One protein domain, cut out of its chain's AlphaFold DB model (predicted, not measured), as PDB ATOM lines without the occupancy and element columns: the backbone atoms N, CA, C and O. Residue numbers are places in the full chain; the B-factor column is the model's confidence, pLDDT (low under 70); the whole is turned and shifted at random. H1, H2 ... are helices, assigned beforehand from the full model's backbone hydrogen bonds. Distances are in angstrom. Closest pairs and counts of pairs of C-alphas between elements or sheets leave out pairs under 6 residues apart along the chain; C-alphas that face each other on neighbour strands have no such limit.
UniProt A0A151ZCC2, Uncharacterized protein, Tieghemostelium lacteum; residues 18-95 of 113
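Overview. This is residues 18 to 95 of the 113 residues of an uncharacterized protein of Tieghemostelium lacteum (UniProt A0A151ZCC2). The long helix H5 and the shorter H1 lie side by side, opposite ways, with the small helices H2, H3 and H4 clustered at the end where H1 ends and H5 begins. Past the far end of H5 the backbone loops out through H6, where residues 73 to 78 stick out, and folds back into H7, which starts on H5 and slants away from it, the two making a V. The printed part has 78 residues with seven named helices, H1 to H7 in order, and no named strand; the class is all helix. It is only just loose, close to compact, with a radius of gyration of the C-alphas of 14.0 A, and spans 44 by 31 by 18 A.

Along the chain. H5, residues 54 to 71, is the longest helix, 26.5 A from C-alpha 54 at (21.432, -15.941, 28.503) to C-alpha 71. H1, residues 18 to 30, begins with C-alpha 18 at (18.495, -36.212, 26.865) and is 18.5 A long. H2 is residues 32 to 35, H3 residues 40 to 45 and H4 residues 48 to 52. H6 is residues 75 to 78. H7, residues 81 to 95, is 21.2 A long and ends with C-alpha 95 at (22.443, -29.461, 46.830).

Arrangement. H5 is the hub, touching H1, H4 and H7. With residues 55 to 63 alone it touches H1, at a shallow tilt of 22 degrees, opposite ways; the closest C-alphas are those of Cys 27 and Cys 56, 5.8 A apart. Residues 62 to 69 of H5 touch residues 81 to 83 of H7, at a steep tilt of 39 degrees, opposite ways; the closest C-alphas, of Cys 66 and Thr 82, are 5.1 A apart. H1 and H7 only just touch, with 3 pairs of C-alphas within 8 A, the closest those of Ile 20 and Trp 86 at 7.6 A. H4 and H5 touch only at the corner, the closest C-alphas being those of Ala 50 and Ser 57, 6.0 A apart. H2 and H4 only just touch, with 3 pairs within 8 A, the closest C-alphas those of Cys 33 and Asp 48 at 7.0 A. H2 and H3 only just touch, with 3 pairs, and only at the corner; the closest C-alphas are those of Cys 33 and Cys 43, 5.8 A apart. H6 touches no helix, and H3 and H5 are apart. Every O i to N i+4 pair is within hydrogen-bond range in H1, H3, H4 and H7, and 13 of 14 in H5; H2 and H6 are too short for such a pair.

Size, cuts and confidence. The C-alphas farthest apart, those of Ser 36 and Phe 77, are 44.1 A apart. The printed part has no cut, and its six links between helices are tight. The mean pLDDT of the printed part is 83.8; residues 47 to 53, of which 48 to 52 belong to H4, are under 70.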
ATOM      1  N   GLN A  18      19.943 -36.314  26.673       89.62
ATOM      2  CA  GLN A  18      18.495 -36.212  26.865       89.62
ATOM      3  C   GLN A  18      18.139 -35.338  28.072       89.62
ATOM      4  O   GLN A  18      17.213 -34.535  27.990       89.62
ATOM      5  N   SER A  19      18.924 -35.417  29.150       89.00
ATOM      6  CA  SER A  19      18.782 -34.527  30.311       89.00
ATOM      7  C   SER A  19      18.945 -33.053  29.911       89.00
ATOM      8  O   SER A  19      18.084 -32.227  30.203       89.00
ATOM      9  N   ILE A  20      19.980 -32.742  29.118       90.12
ATOM     10  CA  ILE A  20      20.229 -31.387  28.600       90.12
ATOM     11  C   ILE A  20      19.079 -30.935  27.687       90.12
ATOM     12  O   ILE A  20      18.609 -29.801  27.784       90.12
ATOM     13  N   LYS A  21      18.582 -31.825  26.819       89.88
ATOM     14  CA  LYS A  21      17.442 -31.540  25.936       89.88
ATOM     15  C   LYS A  21      16.187 -31.182  26.733       89.88
ATOM     16  O   LYS A  21      15.505 -30.223  26.375       89.88
ATOM     17  N   ASN A  22      15.895 -31.911  27.808       90.31
ATOM     18  CA  ASN A  22      14.759 -31.613  28.679       90.31
ATOM     19  C   ASN A  22      14.917 -30.231  29.333       90.31
ATOM     20  O   ASN A  22      13.974 -29.444  29.304       90.31
ATOM     21  N   SER A  23      16.120 -29.892  29.810       89.94
ATOM     22  CA  SER A  23      16.407 -28.561  30.361       89.94
ATOM     23  C   SER A  23      16.227 -27.438  29.335       89.94
ATOM     24  O   SER A  23      15.690 -26.391  29.679       89.94
ATOM     25  N   ILE A  24      16.602 -27.644  28.066       89.81
ATOM     26  CA  ILE A  24      16.338 -26.669  26.990       89.81
ATOM     27  C   ILE A  24      14.835 -26.473  26.793       89.81
ATOM     28  O   ILE A  24      14.366 -25.343  26.663       89.81
ATOM     29  N   VAL A  25      14.077 -27.571  26.762       88.88
ATOM     30  CA  VAL A  25      12.622 -27.520  26.587       88.88
ATOM     31  C   VAL A  25      11.967 -26.758  27.733       88.88
ATOM     32  O   VAL A  25      11.105 -25.924  27.480       88.88
ATOM     33  N   GLU A  26      12.379 -27.008  28.973       88.56
ATOM     34  CA  GLU A  26      11.910 -26.258  30.143       88.56
ATOM     35  C   GLU A  26      12.303 -24.779  30.073       88.56
ATOM     36  O   GLU A  26      11.461 -23.917  30.309       88.56
ATOM     37  N   CYS A  27      13.543 -24.479  29.679       88.75
ATOM     38  CA  CYS A  27      14.027 -23.105  29.560       88.75
ATOM     39  C   CYS A  27      13.183 -22.299  28.567       88.75
ATOM     40  O   CYS A  27      12.680 -21.229  28.890       88.75
ATOM     41  N   ILE A  28      12.939 -22.860  27.381       86.00
ATOM     42  CA  ILE A  28      12.155 -22.199  26.332       86.00
ATOM     43  C   ILE A  28      10.664 -22.144  26.685       86.00
ATOM     44  O   ILE A  28       9.978 -21.211  26.291       86.00
ATOM     45  N   LYS A  29      10.139 -23.110  27.445       85.25
ATOM     46  CA  LYS A  29       8.763 -23.035  27.961       85.25
ATOM     47  C   LYS A  29       8.553 -21.864  28.914       85.25
ATOM     48  O   LYS A  29       7.467 -21.297  28.914       85.25
ATOM     49  N   ASN A  30       9.572 -21.530  29.699       84.69
ATOM     50  CA  ASN A  30       9.511 -20.440  30.667       84.69
ATOM     51  C   ASN A  30       9.861 -19.077  30.056       84.69
ATOM     52  O   ASN A  30       9.616 -18.059  30.699       84.69
ATOM     53  N   SER A  31      10.433 -19.044  28.850       83.25
ATOM     54  CA  SER A  31      10.829 -17.794  28.209       83.25
ATOM     55  C   SER A  31       9.642 -17.018  27.642       83.25
ATOM     56  O   SER A  31       8.618 -17.572  27.225       83.25
ATOM     57  N   GLU A  32       9.823 -15.701  27.540       81.81
ATOM     58  CA  GLU A  32       8.832 -14.786  26.963       81.81
ATOM     59  C   GLU A  32       8.507 -15.119  25.498       81.81
ATOM     60  O   GLU A  32       7.414 -14.829  25.008       81.81
ATOM     61  N   CYS A  33       9.424 -15.786  24.788       83.00
ATOM     62  CA  CYS A  33       9.218 -16.151  23.395       83.00
ATOM     63  C   CYS A  33       8.031 -17.108  23.205       83.00
ATOM     64  O   CYS A  33       7.190 -16.863  22.338       83.00
ATOM     65  N   MET A  34       7.908 -18.158  24.024       83.69
ATOM     66  CA  MET A  34       6.736 -19.041  23.948       83.69
ATOM     67  C   MET A  34       5.476 -18.368  24.495       83.69
ATOM     68  O   MET A  34       4.392 -18.608  23.966       83.69
ATOM     69  N   ALA A  35       5.609 -17.471  25.479       83.56
ATOM     70  CA  ALA A  35       4.487 -16.670  25.968       83.56
ATOM     71  C   ALA A  35       3.898 -15.758  24.873       83.56
ATOM     72  O   ALA A  35       2.692 -15.524  24.848       83.56
ATOM     73  N   SER A  36       4.722 -15.308  23.919       82.31
ATOM     74  CA  SER A  36       4.280 -14.523  22.758       82.31
ATOM     75  C   SER A  36       3.512 -15.325  21.690       82.31
ATOM     76  O   SER A  36       3.068 -14.751  20.698       82.31
ATOM     77  N   GLY A  37       3.343 -16.643  21.872       83.38
ATOM     78  CA  GLY A  37       2.603 -17.515  20.951       83.38
ATOM     79  C   GLY A  37       3.414 -18.024  19.754       83.38
ATOM     80  O   GLY A  37       2.845 -18.622  18.841       83.38
ATOM     81  N   LYS A  38       4.735 -17.810  19.742       84.75
ATOM     82  CA  LYS A  38       5.641 -18.357  18.721       84.75
ATOM     83  C   LYS A  38       5.854 -19.854  18.930       84.75
ATOM     84  O   LYS A  38       5.829 -20.361  20.052       84.75
ATOM     85  N   THR A  39       6.121 -20.575  17.845       86.69
ATOM     86  CA  THR A  39       6.466 -21.997  17.940       86.69
ATOM     87  C   THR A  39       7.858 -22.188  18.541       86.69
ATOM     88  O   THR A  39       8.749 -21.352  18.397       86.69
ATOM     89  N   PHE A  40       8.096 -23.345  19.160       83.44
ATOM     90  CA  PHE A  40       9.396 -23.684  19.752       83.44
ATOM     91  C   PHE A  40      10.574 -23.508  18.775       83.44
ATOM     92  O   PHE A  40      11.639 -23.015  19.140       83.44
ATOM     93  N   HIS A  41      10.381 -23.889  17.510       83.12
ATOM     94  CA  HIS A  41      11.409 -23.782  16.478       83.12
ATOM     95  C   HIS A  41      11.641 -22.335  16.015       83.12
ATOM     96  O   HIS A  41      12.772 -21.969  15.700       83.12
ATOM     97  N   GLU A  42      10.598 -21.505  16.000       84.38
ATOM     98  CA  GLU A  42      10.738 -20.064  15.768       84.38
ATOM     99  C   GLU A  42      11.471 -19.399  16.922       84.38
ATOM    100  O   GLU A  42      12.368 -18.597  16.674       84.38
ATOM    101  N   CYS A  43      11.180 -19.798  18.163       82.69
ATOM    102  CA  CYS A  43      11.921 -19.330  19.322       82.69
ATOM    103  C   CYS A  43      13.404 -19.663  19.191       82.69
ATOM    104  O   CYS A  43      14.226 -18.750  19.204       82.69
ATOM    105  N   LEU A  44      13.756 -20.923  18.930       81.56
ATOM    106  CA  LEU A  44      15.152 -21.338  18.742       81.56
ATOM    107  C   LEU A  44      15.916 -20.547  17.671       81.56
ATOM    108  O   LEU A  44      17.127 -20.380  17.785       81.56
ATOM    109  N   LYS A  45      15.232 -20.106  16.612       80.25
ATOM    110  CA  LYS A  45      15.839 -19.332  15.519       80.25
ATOM    111  C   LYS A  45      15.835 -17.828  15.771       80.25
ATOM    112  O   LYS A  45      16.607 -17.108  15.139       80.25
ATOM    113  N   SER A  46      14.946 -17.350  16.634       75.25
ATOM    114  CA  SER A  46      14.813 -15.933  16.939       75.25
ATOM    115  C   SER A  46      16.018 -15.427  17.733       75.25
ATOM    116  O   SER A  46      16.544 -16.109  18.612       75.25
ATOM    117  N   LYS A  47      16.448 -14.197  17.435       66.25
ATOM    118  CA  LYS A  47      17.484 -13.501  18.216       66.25
ATOM    119  C   LYS A  47      17.010 -13.154  19.630       66.25
ATOM    120  O   LYS A  47      17.847 -12.932  20.498       66.25
ATOM    121  N   ASP A  48      15.698 -13.174  19.857       63.91
ATOM    122  CA  ASP A  48      15.051 -12.904  21.143       63.91
ATOM    123  C   ASP A  48      15.600 -13.826  22.249       63.91
ATOM    124  O   ASP A  48      15.845 -13.391  23.369       63.91
ATOM    125  N   LEU A  49      15.932 -15.076  21.908       65.50
ATOM    126  CA  LEU A  49      16.529 -16.039  22.839       65.50
ATOM    127  C   LEU A  49      17.957 -15.676  23.277       65.50
ATOM    128  O   LEU A  49      18.344 -15.968  24.401       65.50
ATOM    129  N   ALA A  50      18.737 -15.017  22.415       60.66
ATOM    130  CA  ALA A  50      20.081 -14.547  22.760       60.66
ATOM    131  C   ALA A  50      20.057 -13.260  23.602       60.66
ATOM    132  O   ALA A  50      21.056 -12.916  24.233       60.66
ATOM    133  N   GLN A  51      18.940 -12.530  23.576       56.19
ATOM    134  CA  GLN A  51      18.833 -11.188  24.137       56.19
ATOM    135  C   GLN A  51      18.097 -11.171  25.482       56.19
ATOM    136  O   GLN A  51      18.484 -10.403  26.360       56.19
ATOM    137  N   THR A  52      17.108 -12.051  25.660       56.22
ATOM    138  CA  THR A  52      16.286 -12.128  26.878       56.22
ATOM    139  C   THR A  52      16.793 -13.185  27.866       56.22
ATOM    140  O   THR A  52      16.834 -12.912  29.060       56.22
ATOM    141  N   ASP A  53      17.294 -14.337  27.390       65.44
ATOM    142  CA  ASP A  53      17.611 -15.490  28.250       65.44
ATOM    143  C   ASP A  53      19.009 -16.072  27.987       65.44
ATOM    144  O   ASP A  53      19.176 -17.101  27.320       65.44
ATOM    145  N   LYS A  54      20.041 -15.441  28.567       70.56
ATOM    146  CA  LYS A  54      21.432 -15.941  28.503       70.56
ATOM    147  C   LYS A  54      21.534 -17.415  28.923       70.56
ATOM    148  O   LYS A  54      22.194 -18.198  28.243       70.56
ATOM    149  N   ASP A  55      20.778 -17.805  29.948       79.62
ATOM    150  CA  ASP A  55      20.745 -19.169  30.483       79.62
ATOM    151  C   ASP A  55      20.295 -20.212  29.440       79.62
ATOM    152  O   ASP A  55      20.842 -21.317  29.380       79.62
ATOM    153  N   CYS A  56      19.337 -19.870  28.571       85.06
ATOM    154  CA  CYS A  56      18.882 -20.780  27.517       85.06
ATOM    155  C   CYS A  56      19.908 -20.901  26.380       85.06
ATOM    156  O   CYS A  56      20.042 -21.969  25.775       85.06
ATOM    157  N   SER A  57      20.656 -19.833  26.091       85.25
ATOM    158  CA  SER A  57      21.712 -19.858  25.074       85.25
ATOM    159  C   SER A  57      22.895 -20.754  25.483       85.25
ATOM    160  O   SER A  57      23.382 -21.549  24.673       85.25
ATOM    161  N   ASP A  58      23.267 -20.734  26.766       87.50
ATOM    162  CA  ASP A  58      24.315 -21.593  27.333       87.50
ATOM    163  C   ASP A  58      23.907 -23.075  27.333       87.50
ATOM    164  O   ASP A  58      24.710 -23.970  27.039       87.50
ATOM    165  N   LEU A  59      22.626 -23.347  27.597       89.25
ATOM    166  CA  LEU A  59      22.029 -24.678  27.486       89.25
ATOM    167  C   LEU A  59      22.123 -25.236  26.060       89.25
ATOM    168  O   LEU A  59      22.489 -26.400  25.866       89.25
ATOM    169  N   LEU A  60      21.838 -24.405  25.053       88.94
ATOM    170  CA  LEU A  60      21.969 -24.790  23.648       88.94
ATOM    171  C   LEU A  60      23.420 -25.102  23.290       88.94
ATOM    172  O   LEU A  60      23.682 -26.143  22.685       88.94
ATOM    173  N   TYR A  61      24.364 -24.253  23.701       89.94
ATOM    174  CA  TYR A  61      25.790 -24.500  23.488       89.94
ATOM    175  C   TYR A  61      26.230 -25.832  24.111       89.94
ATOM    176  O   TYR A  61      26.845 -26.666  23.440       89.94
ATOM    177  N   THR A  62      25.830 -26.081  25.359       91.38
ATOM    178  CA  THR A  62      26.102 -27.340  26.066       91.38
ATOM    179  C   THR A  62      25.520 -28.546  25.328       91.38
ATOM    180  O   THR A  62      26.183 -29.574  25.192       91.38
ATOM    181  N   TYR A  63      24.308 -28.434  24.779       91.50
ATOM    182  CA  TYR A  63      23.695 -29.503  23.990       91.50
ATOM    183  C   TYR A  63      24.427 -29.768  22.673       91.50
ATOM    184  O   TYR A  63      24.662 -30.928  22.328       91.50
ATOM    185  N   PHE A  64      24.836 -28.722  21.950       91.44
ATOM    186  CA  PHE A  64      25.650 -28.879  20.744       91.44
ATOM    187  C   PHE A  64      26.985 -29.548  21.056       91.44
ATOM    188  O   PHE A  64      27.410 -30.444  20.322       91.44
ATOM    189  N   LYS A  65      27.616 -29.171  22.171       91.38
ATOM    190  CA  LYS A  65      28.847 -29.802  22.635       91.38
ATOM    191  C   LYS A  65      28.621 -31.269  22.996       91.38
ATOM    192  O   LYS A  65      29.342 -32.122  22.492       91.38
ATOM    193  N   CYS A  66      27.567 -31.575  23.748       91.94
ATOM    194  CA  CYS A  66      27.198 -32.944  24.093       91.94
ATOM    195  C   CYS A  66      26.959 -33.796  22.844       91.94
ATOM    196  O   CYS A  66      27.479 -34.905  22.739       91.94
ATOM    197  N   LYS A  67      26.223 -33.267  21.861       90.12
ATOM    198  CA  LYS A  67      25.970 -33.947  20.590       90.12
ATOM    199  C   LYS A  67      27.263 -34.170  19.807       90.12
ATOM    200  O   LYS A  67      27.444 -35.245  19.252       90.12
ATOM    201  N   THR A  68      28.160 -33.191  19.783       89.75
ATOM    202  CA  THR A  68      29.468 -33.316  19.120       89.75
ATOM    203  C   THR A  68      30.323 -34.388  19.792       89.75
ATOM    204  O   THR A  68      30.863 -35.252  19.106       89.75
ATOM    205  N   ASP A  69      30.363 -34.400  21.125       87.75
ATOM    206  CA  ASP A  69      31.079 -35.412  21.897       87.75
ATOM    207  C   ASP A  69      30.536 -36.817  21.607       87.75
ATOM    208  O   ASP A  69      31.324 -37.752  21.538       87.75
ATOM    209  N   MET A  70      29.232 -36.997  21.353       84.88
ATOM    210  CA  MET A  70      28.680 -38.309  20.965       84.88
ATOM    211  C   MET A  70      29.256 -38.860  19.654       84.88
ATOM    212  O   MET A  70      29.299 -40.077  19.481       84.88
ATOM    213  N   PHE A  71      29.675 -37.989  18.736       85.12
ATOM    214  CA  PHE A  71      30.268 -38.395  17.461       85.12
ATOM    215  C   PHE A  71      31.795 -38.523  17.527       85.12
ATOM    216  O   PHE A  71      32.393 -39.121  16.632       85.12
ATOM    217  N   ASP A  72      32.438 -38.010  18.581       85.19
ATOM    218  CA  ASP A  72      33.871 -38.193  18.789       85.19
ATOM    219  C   ASP A  72      34.177 -39.650  19.175       85.19
ATOM    220  O   ASP A  72      33.666 -40.196  20.151       85.19
ATOM    221  N   THR A  73      35.078 -40.299  18.440       81.19
ATOM    222  CA  THR A  73      35.505 -41.671  18.743       81.19
ATOM    223  C   THR A  73      36.164 -41.800  20.120       81.19
ATOM    224  O   THR A  73      36.089 -42.868  20.732       81.19
ATOM    225  N   ARG A  74      36.760 -40.724  20.656       81.19
ATOM    226  CA  ARG A  74      37.371 -40.701  21.996       81.19
ATOM    227  C   ARG A  74      36.347 -40.805  23.125       81.19
ATOM    228  O   ARG A  74      36.684 -41.354  24.178       81.19
ATOM    229  N   SER A  75      35.125 -40.313  22.923       79.88
ATOM    230  CA  SER A  75      34.057 -40.369  23.930       79.88
ATOM    231  C   SER A  75      33.482 -41.779  24.087       79.88
ATOM    232  O   SER A  75      32.920 -42.100  25.129       79.88
ATOM    233  N   ARG A  76      33.702 -42.672  23.110       77.12
ATOM    234  CA  ARG A  76      33.273 -44.079  23.186       77.12
ATOM    235  C   ARG A  76      33.906 -44.825  24.359       77.12
ATOM    236  O   ARG A  76      33.270 -45.694  24.937       77.12
ATOM    237  N   PHE A  77      35.147 -44.486  24.704       80.25
ATOM    238  CA  PHE A  77      35.885 -45.148  25.785       80.25
ATOM    239  C   PHE A  77      35.760 -44.422  27.125       80.25
ATOM    240  O   PHE A  77      35.744 -45.061  28.170       80.25
ATOM    241  N   ARG A  78      35.697 -43.086  27.105       83.06
ATOM    242  CA  ARG A  78      35.663 -42.252  28.322       83.06
ATOM    243  C   ARG A  78      34.248 -41.845  28.745       83.06
ATOM    244  O   ARG A  78      34.068 -41.280  29.819       83.06
ATOM    245  N   GLY A  79      33.254 -42.138  27.914       83.94
ATOM    246  CA  GLY A  79      31.914 -41.580  28.023       83.94
ATOM    247  C   GLY A  79      31.836 -40.153  27.473       83.94
ATOM    248  O   GLY A  79      32.841 -39.510  27.157       83.94
ATOM    249  N   ASN A  80      30.607 -39.656  27.349       86.00
ATOM    250  CA  ASN A  80      30.346 -38.274  26.966       86.00
ATOM    251  C   ASN A  80      30.662 -37.352  28.152       86.00
ATOM    252  O   ASN A  80      29.893 -37.284  29.111       86.00
ATOM    253  N   VAL A  81      31.807 -36.671  28.088       87.38
ATOM    254  CA  VAL A  81      32.290 -35.807  29.174       87.38
ATOM    255  C   VAL A  81      31.309 -34.671  29.433       87.38
ATOM    256  O   VAL A  81      30.975 -34.426  30.586       87.38
ATOM    257  N   THR A  82      30.791 -34.040  28.379       87.38
ATOM    258  CA  THR A  82      29.849 -32.921  28.506       87.38
ATOM    259  C   THR A  82      28.553 -33.323  29.213       87.38
ATOM    260  O   THR A  82      28.054 -32.582  30.059       87.38
ATOM    261  N   ALA A  83      28.016 -34.510  28.915       86.12
ATOM    262  CA  ALA A  83      26.848 -35.034  29.625       86.12
ATOM    263  C   ALA A  83      27.144 -35.261  31.116       86.12
ATOM    264  O   ALA A  83      26.377 -34.834  31.977       86.12
ATOM    265  N   GLN A  84      28.292 -35.867  31.431       87.31
ATOM    266  CA  GLN A  84      28.680 -36.144  32.817       87.31
ATOM    267  C   GLN A  84      28.934 -34.868  33.626       87.31
ATOM    268  O   GLN A  84      28.581 -34.807  34.803       87.31
ATOM    269  N   THR A  85      29.571 -33.855  33.033       89.75
ATOM    270  CA  THR A  85      29.806 -32.572  33.712       89.75
ATOM    271  C   THR A  85      28.490 -31.859  33.982       89.75
ATOM    272  O   THR A  85      28.260 -31.414  35.100       89.75
ATOM    273  N   TRP A  86      27.579 -31.854  33.007       87.12
ATOM    274  CA  TRP A  86      26.258 -31.249  33.159       87.12
ATOM    275  C   TRP A  86      25.439 -31.875  34.299       87.12
ATOM    276  O   TRP A  86      24.833 -31.169  35.104       87.12
ATOM    277  N   GLU A  87      25.436 -33.205  34.412       86.44
ATOM    278  CA  GLU A  87      24.724 -33.910  35.487       86.44
ATOM    279  C   GLU A  87      25.288 -33.592  36.878       86.44
ATOM    280  O   GLU A  87      24.528 -33.419  37.840       86.44
ATOM    281  N   LYS A  88      26.616 -33.471  36.988       88.56
ATOM    282  CA  LYS A  88      27.279 -33.042  38.227       88.56
ATOM    283  C   LYS A  88      26.879 -31.619  38.593       88.56
ATOM    284  O   LYS A  88      26.468 -31.390  39.728       88.56
ATOM    285  N   ASP A  89      26.902 -30.704  37.628       88.62
ATOM    286  CA  ASP A  89      26.539 -29.302  37.841       88.62
ATOM    287  C   ASP A  89      25.078 -29.152  38.289       88.62
ATOM    288  O   ASP A  89      24.776 -28.366  39.189       88.62
ATOM    289  N   ILE A  90      24.153 -29.931  37.712       87.44
ATOM    290  CA  ILE A  90      22.753 -29.971  38.163       87.44
ATOM    291  C   ILE A  90      22.652 -30.469  39.605       87.44
ATOM    292  O   ILE A  90      21.917 -29.889  40.409       87.44
ATOM    293  N   THR A  91      23.361 -31.549  39.934       88.44
ATOM    294  CA  THR A  91      23.318 -32.155  41.272       88.44
ATOM    295  C   THR A  91      23.855 -31.183  42.322       88.44
ATOM    296  O   THR A  91      23.229 -30.996  43.367       88.44
ATOM    297  N   GLU A  92      24.942 -30.485  42.006       91.38
ATOM    298  CA  GLU A  92      25.531 -29.460  42.865       91.38
ATOM    299  C   GLU A  92      24.597 -28.250  43.029       91.38
ATOM    300  O   GLU A  92      24.342 -27.782  44.141       91.38
ATOM    301  N   LYS A  93      23.970 -27.783  41.940       86.06
ATOM    302  CA  LYS A  93      22.936 -26.734  42.005       86.06
ATOM    303  C   LYS A  93      21.738 -27.149  42.863       86.06
ATOM    304  O   LYS A  93      21.159 -26.306  43.544       86.06
ATOM    305  N   ARG A  94      21.339 -28.425  42.851       85.94
ATOM    306  CA  ARG A  94      20.260 -28.926  43.718       85.94
ATOM    307  C   ARG A  94      20.689 -28.916  45.182       85.94
ATOM    308  O   ARG A  94      19.964 -28.375  46.012       85.94
ATOM    309  N   ARG A  95      21.882 -29.431  45.477       88.12
ATOM    310  CA  ARG A  95      22.443 -29.461  46.830       88.12
ATOM    311  C   ARG A  95      22.544 -28.059  47.437       88.12
ATOM    312  O   ARG A  95      22.046 -27.826  48.534       88.12
TER     313      ARG A  95